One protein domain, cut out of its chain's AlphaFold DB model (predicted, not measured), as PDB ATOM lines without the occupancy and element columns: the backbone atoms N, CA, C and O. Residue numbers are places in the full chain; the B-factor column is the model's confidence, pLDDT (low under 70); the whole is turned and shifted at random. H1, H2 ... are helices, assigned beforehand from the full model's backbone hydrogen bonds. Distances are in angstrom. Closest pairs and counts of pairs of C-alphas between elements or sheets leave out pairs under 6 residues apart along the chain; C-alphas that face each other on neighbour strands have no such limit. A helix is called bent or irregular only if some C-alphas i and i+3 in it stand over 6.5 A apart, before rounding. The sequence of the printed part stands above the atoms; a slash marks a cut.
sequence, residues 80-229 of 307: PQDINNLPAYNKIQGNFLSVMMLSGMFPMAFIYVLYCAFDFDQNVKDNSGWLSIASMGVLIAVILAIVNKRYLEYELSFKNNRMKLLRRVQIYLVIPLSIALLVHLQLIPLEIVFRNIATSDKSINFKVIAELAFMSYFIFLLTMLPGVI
ATOM      1  N   PRO A  80     -11.354  18.353  -0.399       85.19
ATOM      2  CA  PRO A  80     -10.040  18.851  -0.767       85.19
ATOM      3  C   PRO A  80      -8.947  18.059  -0.044       85.19
ATOM      4  O   PRO A  80      -9.146  17.528   1.056       85.19
ATOM      5  N   GLN A  81      -7.776  17.971  -0.671       81.06
ATOM      6  CA  GLN A  81      -6.628  17.259  -0.104       81.06
ATOM      7  C   GLN A  81      -6.028  17.976   1.093       81.06
ATOM      8  O   GLN A  81      -5.655  17.330   2.065       81.06
ATOM      9  N   ASP A  82      -5.971  19.298   1.007       80.31
ATOM     10  CA  ASP A  82      -5.521  20.170   2.072       80.31
ATOM     11  C   ASP A  82      -6.357  21.451   2.054       80.31
ATOM     12  O   ASP A  82      -6.883  21.862   1.013       80.31
ATOM     13  N   ILE A  83      -6.499  22.075   3.216       79.75
ATOM     14  CA  ILE A  83      -7.132  23.375   3.362       79.75
ATOM     15  C   ILE A  83      -6.135  24.304   4.037       79.75
ATOM     16  O   ILE A  83      -5.861  24.183   5.231       79.75
ATOM     17  N   ASN A  84      -5.690  25.317   3.286       72.50
ATOM     18  CA  ASN A  84      -4.808  26.353   3.809       72.50
ATOM     19  C   ASN A  84      -5.325  26.886   5.150       72.50
ATOM     20  O   ASN A  84      -6.501  27.270   5.295       72.50
ATOM     21  N   ASN A  85      -4.398  26.970   6.101       68.06
ATOM     22  CA  ASN A  85      -4.607  27.430   7.465       68.06
ATOM     23  C   ASN A  85      -5.344  26.443   8.390       68.06
ATOM     24  O   ASN A  85      -5.740  26.882   9.463       68.06
ATOM     25  N   LEU A  86      -5.560  25.165   8.047       79.25
ATOM     26  CA  LEU A  86      -6.045  24.143   8.998       79.25
ATOM     27  C   LEU A  86      -5.022  23.000   9.196       79.25
ATOM     28  O   LEU A  86      -5.105  21.981   8.512       79.25
ATOM     29  N   PRO A  87      -4.070  23.126  10.139       73.00
ATOM     30  CA  PRO A  87      -3.064  22.092  10.418       73.00
ATOM     31  C   PRO A  87      -3.639  20.703  10.756       73.00
ATOM     32  O   PRO A  87      -3.074  19.678  10.377       73.00
ATOM     33  N   ALA A  88      -4.779  20.642  11.447       79.81
ATOM     34  CA  ALA A  88      -5.462  19.409  11.831       79.81
ATOM     35  C   ALA A  88      -6.443  18.898  10.762       79.81
ATOM     36  O   ALA A  88      -7.187  17.941  11.017       79.81
ATOM     37  N   TYR A  89      -6.448  19.487   9.558       84.56
ATOM     38  CA  TYR A  89      -7.375  19.121   8.488       84.56
ATOM     39  C   TYR A  89      -7.302  17.636   8.118       84.56
ATOM     40  O   TYR A  89      -8.334  17.038   7.838       84.56
ATOM     41  N   ASN A  90      -6.138  16.993   8.233       85.56
ATOM     42  CA  ASN A  90      -5.992  15.553   7.986       85.56
ATOM     43  C   ASN A  90      -6.970  14.687   8.808       85.56
ATOM     44  O   ASN A  90      -7.475  13.681   8.305       85.56
ATOM     45  N   LYS A  91      -7.275  15.080  10.057       86.25
ATOM     46  CA  LYS A  91      -8.270  14.384  10.894       86.25
ATOM     47  C   LYS A  91      -9.695  14.653  10.407       86.25
ATOM     48  O   LYS A  91     -10.480  13.719  10.283       86.25
ATOM     49  N   ILE A  92     -10.001  15.907  10.069       87.00
ATOM     50  CA  ILE A  92     -11.306  16.325   9.531       87.00
ATOM     51  C   ILE A  92     -11.591  15.622   8.193       87.00
ATOM     52  O   ILE A  92     -12.680  15.096   7.988       87.00
ATOM     53  N   GLN A  93     -10.592  15.538   7.313       90.75
ATOM     54  CA  GLN A  93     -10.650  14.811   6.048       90.75
ATOM     55  C   GLN A  93     -10.902  13.315   6.263       90.75
ATOM     56  O   GLN A  93     -11.702  12.716   5.546       90.75
ATOM     57  N   GLY A  94     -10.247  12.710   7.260       89.00
ATOM     58  CA  GLY A  94     -10.531  11.336   7.677       89.00
ATOM     59  C   GLY A  94     -12.001  11.147   8.050       89.00
ATOM     60  O   GLY A  94     -12.641  10.236   7.537       89.00
ATOM     61  N   ASN A  95     -12.554  12.062   8.847       90.88
ATOM     62  CA  ASN A  95     -13.960  12.021   9.246       90.88
ATOM     63  C   ASN A  95     -14.913  12.209   8.055       90.88
ATOM     64  O   ASN A  95     -15.904  11.491   7.967       90.88
ATOM     65  N   PHE A  96     -14.610  13.115   7.113       91.75
ATOM     66  CA  PHE A  96     -15.391  13.247   5.876       91.75
ATOM     67  C   PHE A  96     -15.434  11.937   5.093       91.75
ATOM     68  O   PHE A  96     -16.505  11.511   4.668       91.75
ATOM     69  N   LEU A  97     -14.285  11.274   4.948       91.25
ATOM     70  CA  LEU A  97     -14.197  10.009   4.235       91.25
ATOM     71  C   LEU A  97     -14.970   8.890   4.947       91.25
ATOM     72  O   LEU A  97     -15.716   8.161   4.298       91.25
ATOM     73  N   SER A  98     -14.837   8.780   6.271       90.56
ATOM     74  CA  SER A  98     -15.567   7.789   7.069       90.56
ATOM     75  C   SER A  98     -17.079   7.999   7.009       90.56
ATOM     76  O   SER A  98     -17.818   7.035   6.831       90.56
ATOM     77  N   VAL A  99     -17.549   9.248   7.105       90.88
ATOM     78  CA  VAL A  99     -18.980   9.561   6.983       90.88
ATOM     79  C   VAL A  99     -19.482   9.255   5.577       90.88
ATOM     80  O   VAL A  99     -20.528   8.634   5.445       90.88
ATOM     81  N   MET A 100     -18.728   9.605   4.532       90.94
ATOM     82  CA  MET A 100     -19.085   9.270   3.152       90.94
ATOM     83  C   MET A 100     -19.194   7.749   2.943       90.94
ATOM     84  O   MET A 100     -20.180   7.287   2.373       90.94
ATOM     85  N   MET A 101     -18.242   6.964   3.462       90.00
ATOM     86  CA  MET A 101     -18.288   5.496   3.413       90.00
ATOM     87  C   MET A 101     -19.522   4.930   4.119       90.00
ATOM     88  O   MET A 101     -20.243   4.142   3.524       90.00
ATOM     89  N   LEU A 102     -19.813   5.371   5.346       88.31
ATOM     90  CA  LEU A 102     -21.019   4.944   6.070       88.31
ATOM     91  C   LEU A 102     -22.298   5.363   5.343       88.31
ATOM     92  O   LEU A 102     -23.298   4.647   5.347       88.31
ATOM     93  N   SER A 103     -22.262   6.524   4.694       87.31
ATOM     94  CA  SER A 103     -23.449   7.106   4.095       87.31
ATOM     95  C   SER A 103     -23.963   6.345   2.870       87.31
ATOM     96  O   SER A 103     -25.142   6.453   2.551       87.31
ATOM     97  N   GLY A 104     -23.143   5.491   2.247       81.69
ATOM     98  CA  GLY A 104     -23.567   4.613   1.149       81.69
ATOM     99  C   GLY A 104     -24.720   3.666   1.482       81.69
ATOM    100  O   GLY A 104     -25.376   3.162   0.577       81.69
ATOM    101  N   MET A 105     -25.001   3.435   2.768       80.00
ATOM    102  CA  MET A 105     -26.148   2.635   3.204       80.00
ATOM    103  C   MET A 105     -27.483   3.391   3.084       80.00
ATOM    104  O   MET A 105     -28.535   2.761   2.967       80.00
ATOM    105  N   PHE A 106     -27.465   4.732   3.105       77.44
ATOM    106  CA  PHE A 106     -28.684   5.545   3.175       77.44
ATOM    107  C   PHE A 106     -29.543   5.509   1.911       77.44
ATOM    108  O   PHE A 106     -30.747   5.322   2.077       77.44
ATOM    109  N   PRO A 107     -29.008   5.623   0.677       74.56
ATOM    110  CA  PRO A 107     -29.848   5.548  -0.517       74.56
ATOM    111  C   PRO A 107     -30.641   4.238  -0.586       74.56
ATOM    112  O   PRO A 107     -31.818   4.249  -0.931       74.56
ATOM    113  N   MET A 108     -30.044   3.117  -0.165       70.81
ATOM    114  CA  MET A 108     -30.720   1.814  -0.201       70.81
ATOM    115  C   MET A 108     -31.756   1.657   0.907       70.81
ATOM    116  O   MET A 108     -32.850   1.155   0.652       70.81
ATOM    117  N   ALA A 109     -31.459   2.140   2.117       68.81
ATOM    118  CA  ALA A 109     -32.454   2.211   3.184       68.81
ATOM    119  C   ALA A 109     -33.640   3.105   2.783       68.81
ATOM    120  O   ALA A 109     -34.788   2.776   3.064       68.81
ATOM    121  N   PHE A 110     -33.373   4.206   2.081       68.56
ATOM    122  CA  PHE A 110     -34.390   5.148   1.637       68.56
ATOM    123  C   PHE A 110     -35.286   4.567   0.534       68.56
ATOM    124  O   PHE A 110     -36.506   4.681   0.627       68.56
ATOM    125  N   ILE A 111     -34.708   3.875  -0.456       65.56
ATOM    126  CA  ILE A 111     -35.470   3.141  -1.481       65.56
ATOM    127  C   ILE A 111     -36.370   2.084  -0.825       65.56
ATOM    128  O   ILE A 111     -37.551   2.002  -1.151       65.56
ATOM    129  N   TYR A 112     -35.853   1.324   0.145       64.19
ATOM    130  CA  TYR A 112     -36.647   0.336   0.881       64.19
ATOM    131  C   TYR A 112     -37.824   0.970   1.639       64.19
ATOM    132  O   TYR A 112     -38.957   0.504   1.533       64.19
ATOM    133  N   VAL A 113     -37.575   2.051   2.379       64.94
ATOM    134  CA  VAL A 113     -38.609   2.725   3.177       64.94
ATOM    135  C   VAL A 113     -39.704   3.319   2.288       64.94
ATOM    136  O   VAL A 113     -40.881   3.147   2.593       64.94
ATOM    137  N   LEU A 114     -39.337   3.973   1.181       61.66
ATOM    138  CA  LEU A 114     -40.299   4.626   0.290       61.66
ATOM    139  C   LEU A 114     -41.128   3.666  -0.565       61.66
ATOM    140  O   LEU A 114     -42.287   3.965  -0.838       61.66
ATOM    141  N   TYR A 115     -40.531   2.570  -1.039       59.03
ATOM    142  CA  TYR A 115     -41.197   1.669  -1.986       59.03
ATOM    143  C   TYR A 115     -41.792   0.422  -1.333       59.03
ATOM    144  O   TYR A 115     -42.719  -0.151  -1.893       59.03
ATOM    145  N   CYS A 116     -41.265  -0.024  -0.187       59.59
ATOM    146  CA  CYS A 116     -41.692  -1.282   0.439       59.59
ATOM    147  C   CYS A 116     -42.402  -1.092   1.784       59.59
ATOM    148  O   CYS A 116     -43.299  -1.870   2.096       59.59
ATOM    149  N   ALA A 117     -41.992  -0.119   2.606       58.19
ATOM    150  CA  ALA A 117     -42.473  -0.020   3.989       58.19
ATOM    151  C   ALA A 117     -43.685   0.907   4.171       58.19
ATOM    152  O   ALA A 117     -44.465   0.705   5.099       58.19
ATOM    153  N   PHE A 118     -43.845   1.918   3.314       59.59
ATOM    154  CA  PHE A 118     -44.891   2.928   3.449       59.59
ATOM    155  C   PHE A 118     -45.570   3.206   2.113       59.59
ATOM    156  O   PHE A 118     -44.909   3.407   1.096       59.59
ATOM    157  N   ASP A 119     -46.899   3.278   2.133       64.00
ATOM    158  CA  ASP A 119     -47.696   3.585   0.951       64.00
ATOM    159  C   ASP A 119     -47.826   5.108   0.788       64.00
ATOM    160  O   ASP A 119     -48.813   5.736   1.170       64.00
ATOM    161  N   PHE A 120     -46.743   5.736   0.321       64.94
ATOM    162  CA  PHE A 120     -46.706   7.180   0.094       64.94
ATOM    163  C   PHE A 120     -47.519   7.596  -1.141       64.94
ATOM    164  O   PHE A 120     -47.572   6.871  -2.140       64.94
ATOM    165  N   ASP A 121     -48.081   8.808  -1.077       71.06
ATOM    166  CA  ASP A 121     -48.769   9.473  -2.189       71.06
ATOM    167  C   ASP A 121     -47.851   9.622  -3.421       71.06
ATOM    168  O   ASP A 121     -46.630   9.782  -3.300       71.06
ATOM    169  N   GLN A 122     -48.443   9.593  -4.616       70.25
ATOM    170  CA  GLN A 122     -47.743   9.596  -5.905       70.25
ATOM    171  C   GLN A 122     -46.817  10.820  -6.046       70.25
ATOM    172  O   GLN A 122     -45.671  10.692  -6.467       70.25
ATOM    173  N   ASN A 123     -47.259  11.987  -5.560       70.12
ATOM    174  CA  ASN A 123     -46.474  13.230  -5.562       70.12
ATOM    175  C   ASN A 123     -45.169  13.138  -4.748       70.12
ATOM    176  O   ASN A 123     -44.178  13.808  -5.054       70.12
ATOM    177  N   VAL A 124     -45.161  12.328  -3.684       67.31
ATOM    178  CA  VAL A 124     -43.977  12.097  -2.843       67.31
ATOM    179  C   VAL A 124     -43.037  11.100  -3.518       67.31
ATOM    180  O   VAL A 124     -41.818  11.258  -3.435       67.31
ATOM    181  N   LYS A 125     -43.586  10.108  -4.229       67.38
ATOM    182  CA  LYS A 125     -42.808   9.152  -5.029       67.38
ATOM    183  C   LYS A 125     -42.086   9.854  -6.186       67.38
ATOM    184  O   LYS A 125     -40.897   9.604  -6.374       67.38
ATOM    185  N   ASP A 126     -42.725  10.812  -6.853       73.25
ATOM    186  CA  ASP A 126     -42.112  11.567  -7.957       73.25
ATOM    187  C   ASP A 126     -40.962  12.480  -7.490       73.25
ATOM    188  O   ASP A 126     -39.928  12.587  -8.149       73.25
ATOM    189  N   ASN A 127     -41.086  13.081  -6.301       77.75
ATOM    190  CA  ASN A 127     -40.044  13.930  -5.706       77.75
ATOM    191  C   ASN A 127     -39.075  13.179  -4.776       77.75
ATOM    192  O   ASN A 127     -38.220  13.794  -4.128       77.75
ATOM    193  N   SER A 128     -39.186  11.852  -4.710       74.44
ATOM    194  CA  SER A 128     -38.456  11.006  -3.763       74.44
ATOM    195  C   SER A 128     -36.941  11.189  -3.826       74.44
ATOM    196  O   SER A 128     -36.293  11.278  -2.785       74.44
ATOM    197  N   GLY A 129     -36.372  11.306  -5.029       75.44
ATOM    198  CA  GLY A 129     -34.930  11.476  -5.218       75.44
ATOM    199  C   GLY A 129     -34.395  12.757  -4.577       75.44
ATOM    200  O   GLY A 129     -33.417  12.721  -3.831       75.44
ATOM    201  N   TRP A 130     -35.073  13.887  -4.788       79.62
ATOM    202  CA  TRP A 130     -34.687  15.167  -4.185       79.62
ATOM    203  C   TRP A 130     -34.830  15.152  -2.665       79.62
ATOM    204  O   TRP A 130     -33.960  15.658  -1.953       79.62
ATOM    205  N   LEU A 131     -35.896  14.527  -2.163       80.88
ATOM    206  CA  LEU A 131     -36.139  14.389  -0.731       80.88
ATOM    207  C   LEU A 131     -35.093  13.478  -0.065       80.88
ATOM    208  O   LEU A 131     -34.647  13.751   1.052       80.88
ATOM    209  N   SER A 132     -34.630  12.451  -0.779       80.81
ATOM    210  CA  SER A 132     -33.522  11.593  -0.358       80.81
ATOM    211  C   SER A 132     -32.214  12.373  -0.238       80.81
ATOM    212  O   SER A 132     -31.575  12.359   0.813       80.81
ATOM    213  N   ILE A 133     -31.857  13.150  -1.268       84.50
ATOM    214  CA  ILE A 133     -30.641  13.976  -1.266       84.50
ATOM    215  C   ILE A 133     -30.681  14.984  -0.114       84.50
ATOM    216  O   ILE A 133     -29.704  15.118   0.624       84.50
ATOM    217  N   ALA A 134     -31.812  15.671   0.069       84.81
ATOM    218  CA  ALA A 134     -31.974  16.671   1.118       84.81
ATOM    219  C   ALA A 134     -31.888  16.054   2.525       84.81
ATOM    220  O   ALA A 134     -31.122  16.536   3.363       84.81
ATOM    221  N   SER A 135     -32.621  14.965   2.782       84.06
ATOM    222  CA  SER A 135     -32.617  14.285   4.088       84.06
ATOM    223  C   SER A 135     -31.243  13.703   4.431       84.06
ATOM    224  O   SER A 135     -30.751  13.871   5.550       84.06
ATOM    225  N   MET A 136     -30.570  13.110   3.446       86.00
ATOM    226  CA  MET A 136     -29.214  12.598   3.584       86.00
ATOM    227  C   MET A 136     -28.205  13.726   3.824       86.00
ATOM    228  O   MET A 136     -27.331  13.600   4.681       86.00
ATOM    229  N   GLY A 137     -28.346  14.851   3.121       86.81
ATOM    230  CA  GLY A 137     -27.512  16.039   3.297       86.81
ATOM    231  C   GLY A 137     -27.598  16.614   4.706       86.81
ATOM    232  O   GLY A 137     -26.565  16.882   5.322       86.81
ATOM    233  N   VAL A 138     -28.813  16.733   5.252       88.62
ATOM    234  CA  VAL A 138     -29.029  17.176   6.637       88.62
ATOM    235  C   VAL A 138     -28.391  16.197   7.623       88.62
ATOM    236  O   VAL A 138     -27.655  16.620   8.514       88.62
ATOM    237  N   LEU A 139     -28.607  14.892   7.448       88.50
ATOM    238  CA  LEU A 139     -28.056  13.874   8.341       88.50
ATOM    239  C   LEU A 139     -26.520  13.879   8.348       88.50
ATOM    240  O   LEU A 139     -25.897  13.901   9.410       88.50
ATOM    241  N   ILE A 140     -25.903  13.919   7.164       89.81
ATOM    242  CA  ILE A 140     -24.446  13.994   7.001       89.81
ATOM    243  C   ILE A 140     -23.904  15.279   7.636       89.81
ATOM    244  O   ILE A 140     -22.889  15.231   8.334       89.81
ATOM    245  N   ALA A 141     -24.586  16.415   7.452       89.31
ATOM    246  CA  ALA A 141     -24.196  17.683   8.063       89.31
ATOM    247  C   ALA A 141     -24.233  17.617   9.596       89.31
ATOM    248  O   ALA A 141     -23.280  18.057  10.240       89.31
ATOM    249  N   VAL A 142     -25.271  17.014  10.188       89.62
ATOM    250  CA  VAL A 142     -25.385  16.830  11.645       89.62
ATOM    251  C   VAL A 142     -24.269  15.930  12.181       89.62
ATOM    252  O   VAL A 142     -23.593  16.301  13.142       89.62
ATOM    253  N   ILE A 143     -24.020  14.781  11.547       88.75
ATOM    254  CA  ILE A 143     -22.959  13.854  11.973       88.75
ATOM    255  C   ILE A 143     -21.591  14.542  11.900       88.75
ATOM    256  O   ILE A 143     -20.815  14.501  12.857       88.75
ATOM    257  N   LEU A 144     -21.299  15.231  10.795       88.56
ATOM    258  CA  LEU A 144     -20.036  15.947  10.627       88.56
ATOM    259  C   LEU A 144     -19.907  17.135  11.575       88.56
ATOM    260  O   LEU A 144     -18.800  17.405  12.045       88.56
ATOM    261  N   ALA A 145     -21.009  17.812  11.900       86.38
ATOM    262  CA  ALA A 145     -21.026  18.844  12.924       86.38
ATOM    263  C   ALA A 145     -20.579  18.276  14.270       86.38
ATOM    264  O   ALA A 145     -19.653  18.819  14.865       86.38
ATOM    265  N   ILE A 146     -21.150  17.149  14.703       87.06
ATOM    266  CA  ILE A 146     -20.815  16.498  15.978       87.06
ATOM    267  C   ILE A 146     -19.353  16.035  15.997       87.06
ATOM    268  O   ILE A 146     -18.609  16.364  16.923       87.06
ATOM    269  N   VAL A 147     -18.923  15.306  14.965       87.31
ATOM    270  CA  VAL A 147     -17.598  14.671  14.919       87.31
ATOM    271  C   VAL A 147     -16.472  15.702  14.765       87.31
ATOM    272  O   VAL A 147     -15.423  15.578  15.399       87.31
ATOM    273  N   ASN A 148     -16.679  16.753  13.964       86.81
ATOM    274  CA  ASN A 148     -15.641  17.751  13.695       86.81
ATOM    275  C   ASN A 148     -15.667  18.955  14.644       86.81
ATOM    276  O   ASN A 148     -14.718  19.740  14.610       86.81
ATOM    277  N   LYS A 149     -16.693  19.114  15.499       84.06
ATOM    278  CA  LYS A 149     -16.845  20.276  16.399       84.06
ATOM    279  C   LYS A 149     -15.568  20.603  17.167       84.06
ATOM    280  O   LYS A 149     -15.061  21.716  17.071       84.06
ATOM    281  N   ARG A 150     -15.013  19.610  17.869       79.75
ATOM    282  CA  ARG A 150     -13.837  19.789  18.738       79.75
ATOM    283  C   ARG A 150     -12.600  20.241  17.962       79.75
ATOM    284  O   ARG A 150     -11.894  21.140  18.403       79.75
ATOM    285  N   TYR A 151     -12.353  19.630  16.804       77.88
ATOM    286  CA  TYR A 151     -11.191  19.945  15.971       77.88
ATOM    287  C   TYR A 151     -11.317  21.323  15.322       77.88
ATOM    288  O   TYR A 151     -10.354  22.085  15.287       77.88
ATOM    289  N   LEU A 152     -12.516  21.660  14.840       79.25
ATOM    290  CA  LEU A 152     -12.739  22.904  14.124       79.25
ATOM    291  C   LEU A 152     -12.800  24.118  15.061       79.25
ATOM    292  O   LEU A 152     -12.228  25.155  14.741       79.25
ATOM    293  N   GLU A 153     -13.470  24.018  16.211       79.56
ATOM    294  CA  GLU A 153     -13.606  25.147  17.146       79.56
ATOM    295  C   GLU A 153     -12.262  25.562  17.756       79.56
ATOM    296  O   GLU A 153     -11.998  26.761  17.878       79.56
ATOM    297  N   TYR A 154     -11.382  24.596  18.038       75.50
ATOM    298  CA  TYR A 154     -10.028  24.864  18.519       75.50
ATOM    299  C   TYR A 154      -9.214  25.684  17.507       75.50
ATOM    300  O   TYR A 154      -8.697  26.748  17.844       75.50
ATOM    301  N   GLU A 155      -9.163  25.257  16.241       72.25
ATOM    302  CA  GLU A 155      -8.380  25.951  15.207       72.25
ATOM    303  C   GLU A 155      -9.003  27.258  14.723       72.25
ATOM    304  O   GLU A 155      -8.308  28.160  14.246       72.25
ATOM    305  N   LEU A 156     -10.329  27.367  14.797       76.62
ATOM    306  CA  LEU A 156     -11.017  28.588  14.417       76.62
ATOM    307  C   LEU A 156     -10.855  29.679  15.466       76.62
ATOM    308  O   LEU A 156     -10.885  30.836  15.067       76.62
ATOM    309  N   SER A 157     -10.667  29.358  16.751       73.19
ATOM    310  CA  SER A 157     -10.590  30.344  17.842       73.19
ATOM    311  C   SER A 157      -9.619  31.501  17.546       73.19
ATOM    312  O   SER A 157     -10.000  32.665  17.698       73.19
ATOM    313  N   PHE A 158      -8.460  31.186  16.959       67.94
ATOM    314  CA  PHE A 158      -7.369  32.111  16.629       67.94
ATOM    315  C   PHE A 158      -7.532  32.887  15.305       67.94
ATOM    316  O   PHE A 158      -6.622  33.606  14.899       67.94
ATOM    317  N   LYS A 159      -8.663  32.754  14.594       76.94
ATOM    318  CA  LYS A 159      -8.872  33.379  13.271       76.94
ATOM    319  C   LYS A 159      -9.860  34.547  13.277       76.94
ATOM    320  O   LYS A 159     -10.736  34.656  14.134       76.94
ATOM    321  N   ASN A 160      -9.767  35.387  12.244       82.88
ATOM    322  CA  ASN A 160     -10.710  36.478  11.973       82.88
ATOM    323  C   ASN A 160     -12.144  35.949  11.715       82.88
ATOM    324  O   ASN A 160     -12.321  34.890  11.107       82.88
ATOM    325  N   ASN A 161     -13.171  36.706  12.114       81.25
ATOM    326  CA  ASN A 161     -14.590  36.351  11.991       81.25
ATOM    327  C   ASN A 161     -15.024  36.003  10.560       81.25
ATOM    328  O   ASN A 161     -15.766  35.040  10.367       81.25
ATOM    329  N   ARG A 162     -14.522  36.712   9.541       82.19
ATOM    330  CA  ARG A 162     -14.856  36.411   8.135       82.19
ATOM    331  C   ARG A 162     -14.343  35.029   7.707       82.19
ATOM    332  O   ARG A 162     -15.065  34.262   7.075       82.19
ATOM    333  N   MET A 163     -13.125  34.678   8.126       79.31
ATOM    334  CA  MET A 163     -12.526  33.360   7.878       79.31
ATOM    335  C   MET A 163     -13.211  32.255   8.691       79.31
ATOM    336  O   MET A 163     -13.379  31.147   8.183       79.31
ATOM    337  N   LYS A 164     -13.647  32.551   9.924       82.19
ATOM    338  CA  LYS A 164     -14.441  31.629  10.753       82.19
ATOM    339  C   LYS A 164     -15.748  31.237  10.060       82.19
ATOM    340  O   LYS A 164     -16.038  30.047   9.957       82.19
ATOM    341  N   LEU A 165     -16.504  32.214   9.552       82.94
ATOM    342  CA  LEU A 165     -17.776  31.964   8.871       82.94
ATOM    343  C   LEU A 165     -17.583  31.147   7.589       82.94
ATOM    344  O   LEU A 165     -18.237  30.122   7.418       82.94
ATOM    345  N   LEU A 166     -16.638  31.547   6.731       85.25
ATOM    346  CA  LEU A 166     -16.377  30.860   5.462       85.25
ATOM    347  C   LEU A 166     -16.014  29.383   5.674       85.25
ATOM    348  O   LEU A 166     -16.530  28.509   4.982       85.25
ATOM    349  N   ARG A 167     -15.174  29.082   6.674       82.94
ATOM    350  CA  ARG A 167     -14.788  27.700   6.994       82.94
ATOM    351  C   ARG A 167     -15.928  26.887   7.600       82.94
ATOM    352  O   ARG A 167     -16.050  25.713   7.265       82.94
ATOM    353  N   ARG A 168     -16.782  27.490   8.436       84.31
ATOM    354  CA  ARG A 168     -17.989  26.822   8.952       84.31
ATOM    355  C   ARG A 168     -18.951  26.464   7.825       84.31
ATOM    356  O   ARG A 168     -19.387  25.324   7.767       84.31
ATOM    357  N   VAL A 169     -19.225  27.394   6.909       86.31
ATOM    358  CA  VAL A 169     -20.090  27.132   5.745       86.31
ATOM    359  C   VAL A 169     -19.495  26.031   4.865       86.31
ATOM    360  O   VAL A 169     -20.197  25.103   4.474       86.31
ATOM    361  N   GLN A 170     -18.185  26.068   4.611       85.38
ATOM    362  CA  GLN A 170     -17.523  25.038   3.814       85.38
ATOM    363  C   GLN A 170     -17.628  23.640   4.455       85.38
ATOM    364  O   GLN A 170     -18.032  22.691   3.790       85.38
ATOM    365  N   ILE A 171     -17.281  23.511   5.741       85.25
ATOM    366  CA  ILE A 171     -17.164  22.218   6.440       85.25
ATOM    367  C   ILE A 171     -18.517  21.651   6.877       85.25
ATOM    368  O   ILE A 171     -18.690  20.435   6.851       85.25
ATOM    369  N   TYR A 172     -19.465  22.502   7.275       86.69
ATOM    370  CA  TYR A 172     -20.757  22.064   7.814       86.69
ATOM    371  C   TYR A 172     -21.915  22.133   6.823       86.69
ATOM    372  O   TYR A 172     -22.974  21.597   7.130       86.69
ATOM    373  N   LEU A 173     -21.742  22.754   5.653       87.25
ATOM    374  CA  LEU A 173     -22.822  22.873   4.672       87.25
ATOM    375  C   LEU A 173     -22.394  22.412   3.278       87.25
ATOM    376  O   LEU A 173     -22.957  21.451   2.761       87.25
ATOM    377  N   VAL A 174     -21.363  23.027   2.692       89.56
ATOM    378  CA  VAL A 174     -20.977  22.751   1.295       89.56
ATOM    379  C   VAL A 174     -20.463  21.320   1.118       89.56
ATOM    380  O   VAL A 174     -20.964  20.599   0.256       89.56
ATOM    381  N   ILE A 175     -19.495  20.889   1.935       90.19
ATOM    382  CA  ILE A 175     -18.930  19.533   1.851       90.19
ATOM    383  C   ILE A 175     -19.997  18.464   2.162       90.19
ATOM    384  O   ILE A 175     -20.151  17.563   1.342       90.19
ATOM    385  N   PRO A 176     -20.786  18.550   3.252       90.31
ATOM    386  CA  PRO A 176     -21.866  17.597   3.528       90.31
ATOM    387  C   PRO A 176     -22.884  17.441   2.396       90.31
ATOM    388  O   PRO A 176     -23.208  16.318   2.015       90.31
ATOM    389  N   LEU A 177     -23.353  18.556   1.825       90.38
ATOM    390  CA  LEU A 177     -24.312  18.537   0.720       90.38
ATOM    391  C   LEU A 177     -23.699  17.901  -0.536       90.38
ATOM    392  O   LEU A 177     -24.341  17.107  -1.219       90.38
ATOM    393  N   SER A 178     -22.429  18.206  -0.799       90.94
ATOM    394  CA  SER A 178     -21.684  17.628  -1.917       90.94
ATOM    395  C   SER A 178     -21.454  16.123  -1.735       90.94
ATOM    396  O   SER A 178     -21.559  15.375  -2.701       90.94
ATOM    397  N   ILE A 179     -21.197  15.658  -0.504       91.31
ATOM    398  CA  ILE A 179     -21.114  14.227  -0.176       91.31
ATOM    399  C   ILE A 179     -22.474  13.552  -0.404       91.31
ATOM    400  O   ILE A 179     -22.520  12.492  -1.021       91.31
ATOM    401  N   ALA A 180     -23.580  14.157   0.035       90.00
ATOM    402  CA  ALA A 180     -24.917  13.594  -0.174       90.00
ATOM    403  C   ALA A 180     -25.261  13.442  -1.662       90.00
ATOM    404  O   ALA A 180     -25.761  12.393  -2.073       90.00
ATOM    405  N   LEU A 181     -24.936  14.456  -2.472       89.19
ATOM    406  CA  LEU A 181     -25.076  14.400  -3.926       89.19
ATOM    407  C   LEU A 181     -24.214  13.275  -4.512       89.19
ATOM    408  O   LEU A 181     -24.703  12.454  -5.282       89.19
ATOM    409  N   LEU A 182     -22.943  13.210  -4.111       89.56
ATOM    410  CA  LEU A 182     -21.989  12.222  -4.601       89.56
ATOM    411  C   LEU A 182     -22.448  10.788  -4.330       89.56
ATOM    412  O   LEU A 182     -22.342   9.928  -5.197       89.56
ATOM    413  N   VAL A 183     -22.987  10.529  -3.143       87.94
ATOM    414  CA  VAL A 183     -23.465   9.193  -2.781       87.94
ATOM    415  C   VAL A 183     -24.723   8.827  -3.573       87.94
ATOM    416  O   VAL A 183     -24.878   7.673  -3.963       87.94
ATOM    417  N   HIS A 184     -25.573   9.800  -3.910       84.38
ATOM    418  CA  HIS A 184     -26.711   9.581  -4.807       84.38
ATOM    419  C   HIS A 184     -26.305   9.272  -6.249       84.38
ATOM    420  O   HIS A 184     -26.949   8.446  -6.890       84.38
ATOM    421  N   LEU A 185     -25.215   9.859  -6.759       85.00
ATOM    422  CA  LEU A 185     -24.680   9.523  -8.089       85.00
ATOM    423  C   LEU A 185     -24.309   8.035  -8.225       85.00
ATOM    424  O   LEU A 185     -24.307   7.511  -9.337       85.00
ATOM    425  N   GLN A 186     -24.053   7.335  -7.114       81.25
ATOM    426  CA  GLN A 186     -23.796   5.894  -7.121       81.25
ATOM    427  C   GLN A 186     -25.010   5.059  -7.558       81.25
ATOM    428  O   GLN A 186     -24.849   3.918  -7.996       81.25
ATOM    429  N   LEU A 187     -26.227   5.601  -7.472       79.12
ATOM    430  CA  LEU A 187     -27.417   4.885  -7.922       79.12
ATOM    431  C   LEU A 187     -27.337   4.533  -9.415       79.12
ATOM    432  O   LEU A 187     -27.836   3.485  -9.798       79.12
ATOM    433  N   ILE A 188     -26.624   5.322 -10.230       78.69
ATOM    434  CA  ILE A 188     -26.460   5.085 -11.674       78.69
ATOM    435  C   ILE A 188     -25.751   3.746 -11.966       78.69
ATOM    436  O   ILE A 188     -26.339   2.890 -12.630       78.69
ATOM    437  N   PRO A 189     -24.506   3.498 -11.502       75.62
ATOM    438  CA  PRO A 189     -23.856   2.210 -11.742       75.62
ATOM    439  C   PRO A 189     -24.585   1.044 -11.064       75.62
ATOM    440  O   PRO A 189     -24.584  -0.061 -11.602       75.62
ATOM    441  N   LEU A 190     -25.241   1.276  -9.924       77.00
ATOM    442  CA  LEU A 190     -26.047   0.258  -9.246       77.00
ATOM    443  C   LEU A 190     -27.292  -0.138 -10.051       77.00
ATOM    444  O   LEU A 190     -27.577  -1.324 -10.179       77.00
ATOM    445  N   GLU A 191     -27.993   0.822 -10.651       76.06
ATOM    446  CA  GLU A 191     -29.157   0.579 -11.506       76.06
ATOM    447  C   GLU A 191     -28.792  -0.301 -12.706       76.06
ATOM    448  O   GLU A 191     -29.508  -1.253 -13.020       76.06
ATOM    449  N   ILE A 192     -27.640  -0.048 -13.338       73.69
ATOM    450  CA  ILE A 192     -27.130  -0.875 -14.444       73.69
ATOM    451  C   ILE A 192     -26.933  -2.325 -13.992       73.69
ATOM    452  O   ILE A 192     -27.247  -3.253 -14.739       73.69
ATOM    453  N   VAL A 193     -26.423  -2.542 -12.779       70.00
ATOM    454  CA  VAL A 193     -26.259  -3.890 -12.228       70.00
ATOM    455  C   VAL A 193     -27.626  -4.519 -11.949       70.00
ATOM    456  O   VAL A 193     -27.885  -5.624 -12.422       70.00
ATOM    457  N   PHE A 194     -28.526  -3.817 -11.254       69.62
ATOM    458  CA  PHE A 194     -29.807  -4.379 -10.813       69.62
ATOM    459  C   PHE A 194     -30.803  -4.636 -11.924       69.62
ATOM    460  O   PHE A 194     -31.457  -5.672 -11.896       69.62
ATOM    461  N   ARG A 195     -30.874  -3.776 -12.942       66.50
ATOM    462  CA  ARG A 195     -31.777  -3.978 -14.084       66.50
ATOM    463  C   ARG A 195     -31.520  -5.297 -14.820       66.50
ATOM    464  O   ARG A 195     -32.399  -5.797 -15.513       66.50
ATOM    465  N   ASN A 196     -30.320  -5.853 -14.679       62.38
ATOM    466  CA  ASN A 196     -29.920  -7.087 -15.338       62.38
ATOM    467  C   ASN A 196     -29.875  -8.305 -14.402       62.38
ATOM    468  O   ASN A 196     -29.658  -9.423 -14.869       62.38
ATOM    469  N   ILE A 197     -30.101  -8.118 -13.099       62.12
ATOM    470  CA  ILE A 197     -30.389  -9.223 -12.187       62.12
ATOM    471  C   ILE A 197     -31.884  -9.482 -12.330       62.12
ATOM    472  O   ILE A 197     -32.694  -8.688 -11.869       62.12
ATOM    473  N   ALA A 198     -32.250 -10.565 -13.020       47.75
ATOM    474  CA  ALA A 198     -33.641 -10.974 -13.167       47.75
ATOM    475  C   ALA A 198     -34.269 -11.133 -11.777       47.75
ATOM    476  O   ALA A 198     -34.044 -12.132 -11.090       47.75
ATOM    477  N   THR A 199     -35.042 -10.142 -11.336       52.19
ATOM    478  CA  THR A 199     -35.909 -10.288 -10.175       52.19
ATOM    479  C   THR A 199     -37.006 -11.245 -10.600       52.19
ATOM    480  O   THR A 199     -38.003 -10.839 -11.186       52.19
ATOM    481  N   SER A 200     -36.775 -12.544 -10.384       44.56
ATOM    482  CA  SER A 200     -37.826 -13.556 -10.466       44.56
ATOM    483  C   SER A 200     -39.028 -13.045  -9.676       44.56
ATOM    484  O   SER A 200     -38.787 -12.534  -8.581       44.56
ATOM    485  N   ASP A 201     -40.246 -13.218 -10.199       47.41
ATOM    486  CA  ASP A 201     -41.565 -12.916  -9.601       47.41
ATOM    487  C   ASP A 201     -41.803 -13.600  -8.233       47.41
ATOM    488  O   ASP A 201     -42.779 -14.305  -7.990       47.41
ATOM    489  N   LYS A 202     -40.870 -13.442  -7.302       47.41
ATOM    490  CA  LYS A 202     -40.973 -13.866  -5.920       47.41
ATOM    491  C   LYS A 202     -41.373 -12.633  -5.142       47.41
ATOM    492  O   LYS A 202     -40.651 -11.639  -5.145       47.41
ATOM    493  N   SER A 203     -42.523 -12.738  -4.482       53.12
ATOM    494  CA  SER A 203     -42.997 -11.839  -3.431       53.12
ATOM    495  C   SER A 203     -41.831 -11.151  -2.719       53.12
ATOM    496  O   SER A 203     -40.935 -11.842  -2.219       53.12
ATOM    497  N   ILE A 204     -41.855  -9.820  -2.692       60.12
ATOM    498  CA  ILE A 204     -40.848  -8.955  -2.075       60.12
ATOM    499  C   ILE A 204     -40.619  -9.413  -0.627       60.12
ATOM    500  O   ILE A 204     -41.384  -9.096   0.278       60.12
ATOM    501  N   ASN A 205     -39.588 -10.229  -0.415       69.19
ATOM    502  CA  ASN A 205     -39.226 -10.758   0.892       69.19
ATOM    503  C   ASN A 205     -38.068  -9.918   1.434       69.19
ATOM    504  O   ASN A 205     -37.102  -9.657   0.713       69.19
ATOM    505  N   PHE A 206     -38.140  -9.536   2.711       70.38
ATOM    506  CA  PHE A 206     -37.108  -8.767   3.409       70.38
ATOM    507  C   PHE A 206     -35.696  -9.319   3.173       70.38
ATOM    508  O   PHE A 206     -34.757  -8.554   2.971       70.38
ATOM    509  N   LYS A 207     -35.552 -10.651   3.114       76.75
ATOM    510  CA  LYS A 207     -34.270 -11.311   2.838       76.75
ATOM    511  C   LYS A 207     -33.655 -10.883   1.498       76.75
ATOM    512  O   LYS A 207     -32.471 -10.570   1.453       76.75
ATOM    513  N   VAL A 208     -34.454 -10.833   0.432       73.75
ATOM    514  CA  VAL A 208     -33.982 -10.474  -0.917       73.75
ATOM    515  C   VAL A 208     -33.544  -9.011  -0.954       73.75
ATOM    516  O   VAL A 208     -32.510  -8.687  -1.529       73.75
ATOM    517  N   ILE A 209     -34.287  -8.126  -0.286       72.44
ATOM    518  CA  ILE A 209     -33.932  -6.705  -0.213       72.44
ATOM    519  C   ILE A 209     -32.670  -6.487   0.624       72.44
ATOM    520  O   ILE A 209     -31.815  -5.691   0.241       72.44
ATOM    521  N   ALA A 210     -32.522  -7.199   1.741       75.44
ATOM    522  CA  ALA A 210     -31.330  -7.113   2.575       75.44
ATOM    523  C   ALA A 210     -30.074  -7.586   1.820       75.44
ATOM    524  O   ALA A 210     -29.045  -6.912   1.866       75.44
ATOM    525  N   GLU A 211     -30.167  -8.693   1.077       75.75
ATOM    526  CA  GLU A 211     -29.089  -9.179   0.204       75.75
ATOM    527  C   GLU A 211     -28.750  -8.154  -0.890       75.75
ATOM    528  O   GLU A 211     -27.578  -7.832  -1.096       75.75
ATOM    529  N   LEU A 212     -29.765  -7.569  -1.533       74.81
ATOM    530  CA  LEU A 212     -29.584  -6.530  -2.547       74.81
ATOM    531  C   LEU A 212     -28.889  -5.289  -1.972       74.81
ATOM    532  O   LEU A 212     -27.922  -4.793  -2.551       74.81
ATOM    533  N   ALA A 213     -29.338  -4.804  -0.813       77.31
ATOM    534  CA  ALA A 213     -28.767  -3.647  -0.131       77.31
ATOM    535  C   ALA A 213     -27.312  -3.901   0.291       77.31
ATOM    536  O   ALA A 213     -26.459  -3.028   0.115       77.31
ATOM    537  N   PHE A 214     -27.005  -5.105   0.781       81.62
ATOM    538  CA  PHE A 214     -25.642  -5.498   1.131       81.62
ATOM    539  C   PHE A 214     -24.719  -5.507  -0.095       81.62
ATOM    540  O   PHE A 214     -23.653  -4.889  -0.069       81.62
ATOM    541  N   MET A 215     -25.147  -6.136  -1.195       79.56
ATOM    542  CA  MET A 215     -24.381  -6.152  -2.446       79.56
ATOM    543  C   MET A 215     -24.187  -4.743  -3.011       79.56
ATOM    544  O   MET A 215     -23.091  -4.400  -3.456       79.56
ATOM    545  N   SER A 216     -25.218  -3.899  -2.928       79.44
ATOM    546  CA  SER A 216     -25.154  -2.490  -3.335       79.44
ATOM    547  C   SER A 216     -24.086  -1.724  -2.567       79.44
ATOM    548  O   SER A 216     -23.255  -1.031  -3.153       79.44
ATOM    549  N   TYR A 217     -24.105  -1.865  -1.242       85.50
ATOM    550  CA  TYR A 217     -23.163  -1.205  -0.355       85.50
ATOM    551  C   TYR A 217     -21.730  -1.692  -0.599       85.50
ATOM    552  O   TYR A 217     -20.795  -0.894  -0.640       85.50
ATOM    553  N   PHE A 218     -21.553  -2.993  -0.839       85.19
ATOM    554  CA  PHE A 218     -20.251  -3.557  -1.175       85.19
ATOM    555  C   PHE A 218     -19.706  -3.005  -2.501       85.19
ATOM    556  O   PHE A 218     -18.556  -2.565  -2.559       85.19
ATOM    557  N   ILE A 219     -20.538  -2.947  -3.549       84.38
ATOM    558  CA  ILE A 219     -20.172  -2.331  -4.833       84.38
ATOM    559  C   ILE A 219     -19.820  -0.853  -4.632       84.38
ATOM    560  O   ILE A 219     -18.794  -0.403  -5.140       84.38
ATOM    561  N   PHE A 220     -20.605  -0.109  -3.846       87.44
ATOM    562  CA  PHE A 220     -20.303   1.284  -3.511       87.44
ATOM    563  C   PHE A 220     -18.905   1.437  -2.899       87.44
ATOM    564  O   PHE A 220     -18.097   2.218  -3.407       87.44
ATOM    565  N   LEU A 221     -18.569   0.646  -1.875       89.19
ATOM    566  CA  LEU A 221     -17.247   0.697  -1.245       89.19
ATOM    567  C   LEU A 221     -16.115   0.409  -2.241       89.19
ATOM    568  O   LEU A 221     -15.115   1.133  -2.251       89.19
ATOM    569  N   LEU A 222     -16.279  -0.598  -3.105       88.94
ATOM    570  CA  LEU A 222     -15.296  -0.915  -4.146       88.94
ATOM    571  C   LEU A 222     -15.120   0.245  -5.130       88.94
ATOM    572  O   LEU A 222     -13.997   0.649  -5.424       88.94
ATOM    573  N   THR A 223     -16.220   0.822  -5.610       89.06
ATOM    574  CA  THR A 223     -16.180   1.914  -6.594       89.06
ATOM    575  C   THR A 223     -15.634   3.227  -6.040       89.06
ATOM    576  O   THR A 223     -15.184   4.054  -6.827       89.06
ATOM    577  N   MET A 224     -15.593   3.427  -4.718       90.81
ATOM    578  CA  MET A 224     -14.978   4.609  -4.090       90.81
ATOM    579  C   MET A 224     -13.473   4.465  -3.820       90.81
ATOM    580  O   MET A 224     -12.776   5.454  -3.577       90.81
ATOM    581  N   LEU A 225     -12.955   3.237  -3.854       91.94
ATOM    582  CA  LEU A 225     -11.583   2.908  -3.472       91.94
ATOM    583  C   LEU A 225     -10.530   3.671  -4.310       91.94
ATOM    584  O   LEU A 225      -9.609   4.239  -3.712       91.94
ATOM    585  N   PRO A 226     -10.661   3.810  -5.646       92.88
ATOM    586  CA  PRO A 226      -9.737   4.626  -6.439       92.88
ATOM    587  C   PRO A 226      -9.641   6.093  -6.002       92.88
ATOM    588  O   PRO A 226      -8.538   6.648  -5.956       92.88
ATOM    589  N   GLY A 227     -10.764   6.727  -5.653       91.31
ATOM    590  CA  GLY A 227     -10.782   8.108  -5.164       91.31
ATOM    591  C   GLY A 227     -10.153   8.245  -3.775       91.31
ATOM    592  O   GLY A 227      -9.424   9.204  -3.508       91.31
ATOM    593  N   VAL A 228     -10.344   7.241  -2.912       91.25
ATOM    594  CA  VAL A 228      -9.677   7.154  -1.601       91.25
ATOM    595  C   VAL A 228      -8.162   7.031  -1.756       91.25
ATOM    596  O   VAL A 228      -7.427   7.763  -1.090       91.25
ATOM    597  N   ILE A 229      -7.692   6.149  -2.651       91.12
ATOM    598  CA  ILE A 229      -6.263   5.989  -2.964       91.12
ATOM    599  C   ILE A 229      -5.678   7.338  -3.371       91.12
ATOM    600  O   ILE A 229      -4.654   7.751  -2.831       91.12
TER     601      ILE A 229
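Overview. This is residues 80 to 229 of the 307 residues of an uncharacterized protein of Escherichia coli (UniProt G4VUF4). Two long bent helices, H4 and H5, run back against each other and cross where H4a meets H5b, with H1 packed on both these arms; H2 leads on from H1, and H7 runs back alongside H2. H4b and H5a lie at one end of the length, the loop of residues 195 to 205 at the other. H1, H4a and H5b form an up-and-down bundle, each running against the one before. The 150 printed residues hold seven named helices, H1 to H7, and no named strand: all helix, loose and elongated, with a radius of gyration of the C-alphas of 18.3 A and spans of 62 by 36 by 21 A.

Along the chain. By hydrogen bonds H4, residues 128 to 157, and H5, residues 161 to 185, were each assigned as one helix, but both are bent: C-alphas 147 and 150 are 7.4 A apart, C-alphas 172 and 175 6.7 A. The arms are H4a, residues 128 to 147, 28.2 A; H4b, 150 to 157; H5a, 161 to 172; and H5b, 175 to 185. H1, residues 89 to 103, 20.5 A, begins at C-alpha (-7.375, 19.121, 8.488). H2 is residues 106 to 117, H3 122 to 126, H6 187 to 194. H7, residues 206 to 229, 34.8 A, ends at C-alpha (-6.263, 5.989, -2.964); it is only just irregular, with C-alphas 223 and 226 7.0 A apart.

Arrangement. H4a touches H5b at a steep tilt of 40 degrees, closest C-alphas Gly 137 and Leu 177, 4.8 A. H1 touches H4a, closest C-alphas Val 99 and Ile 140, 7.0 A. H2 touches H7, opposite ways at a shallow 18 degrees, closest C-alphas Met 108 and Ala 213, 5.8 A. H3 touches no helix; H6 is close to but not clearly touching H7. O i to N i+4 pairs are within hydrogen-bond range throughout, except in H4b, 2 of 4, and H7, 18 of 20.

Size, cuts and confidence. C-alphas of Phe 158 and Asp 201 are farthest apart, 62.3 A. The printed part has no cut; the link H6 to H7 is long. Low-confidence residues include 109 to 120 and 194 to 205.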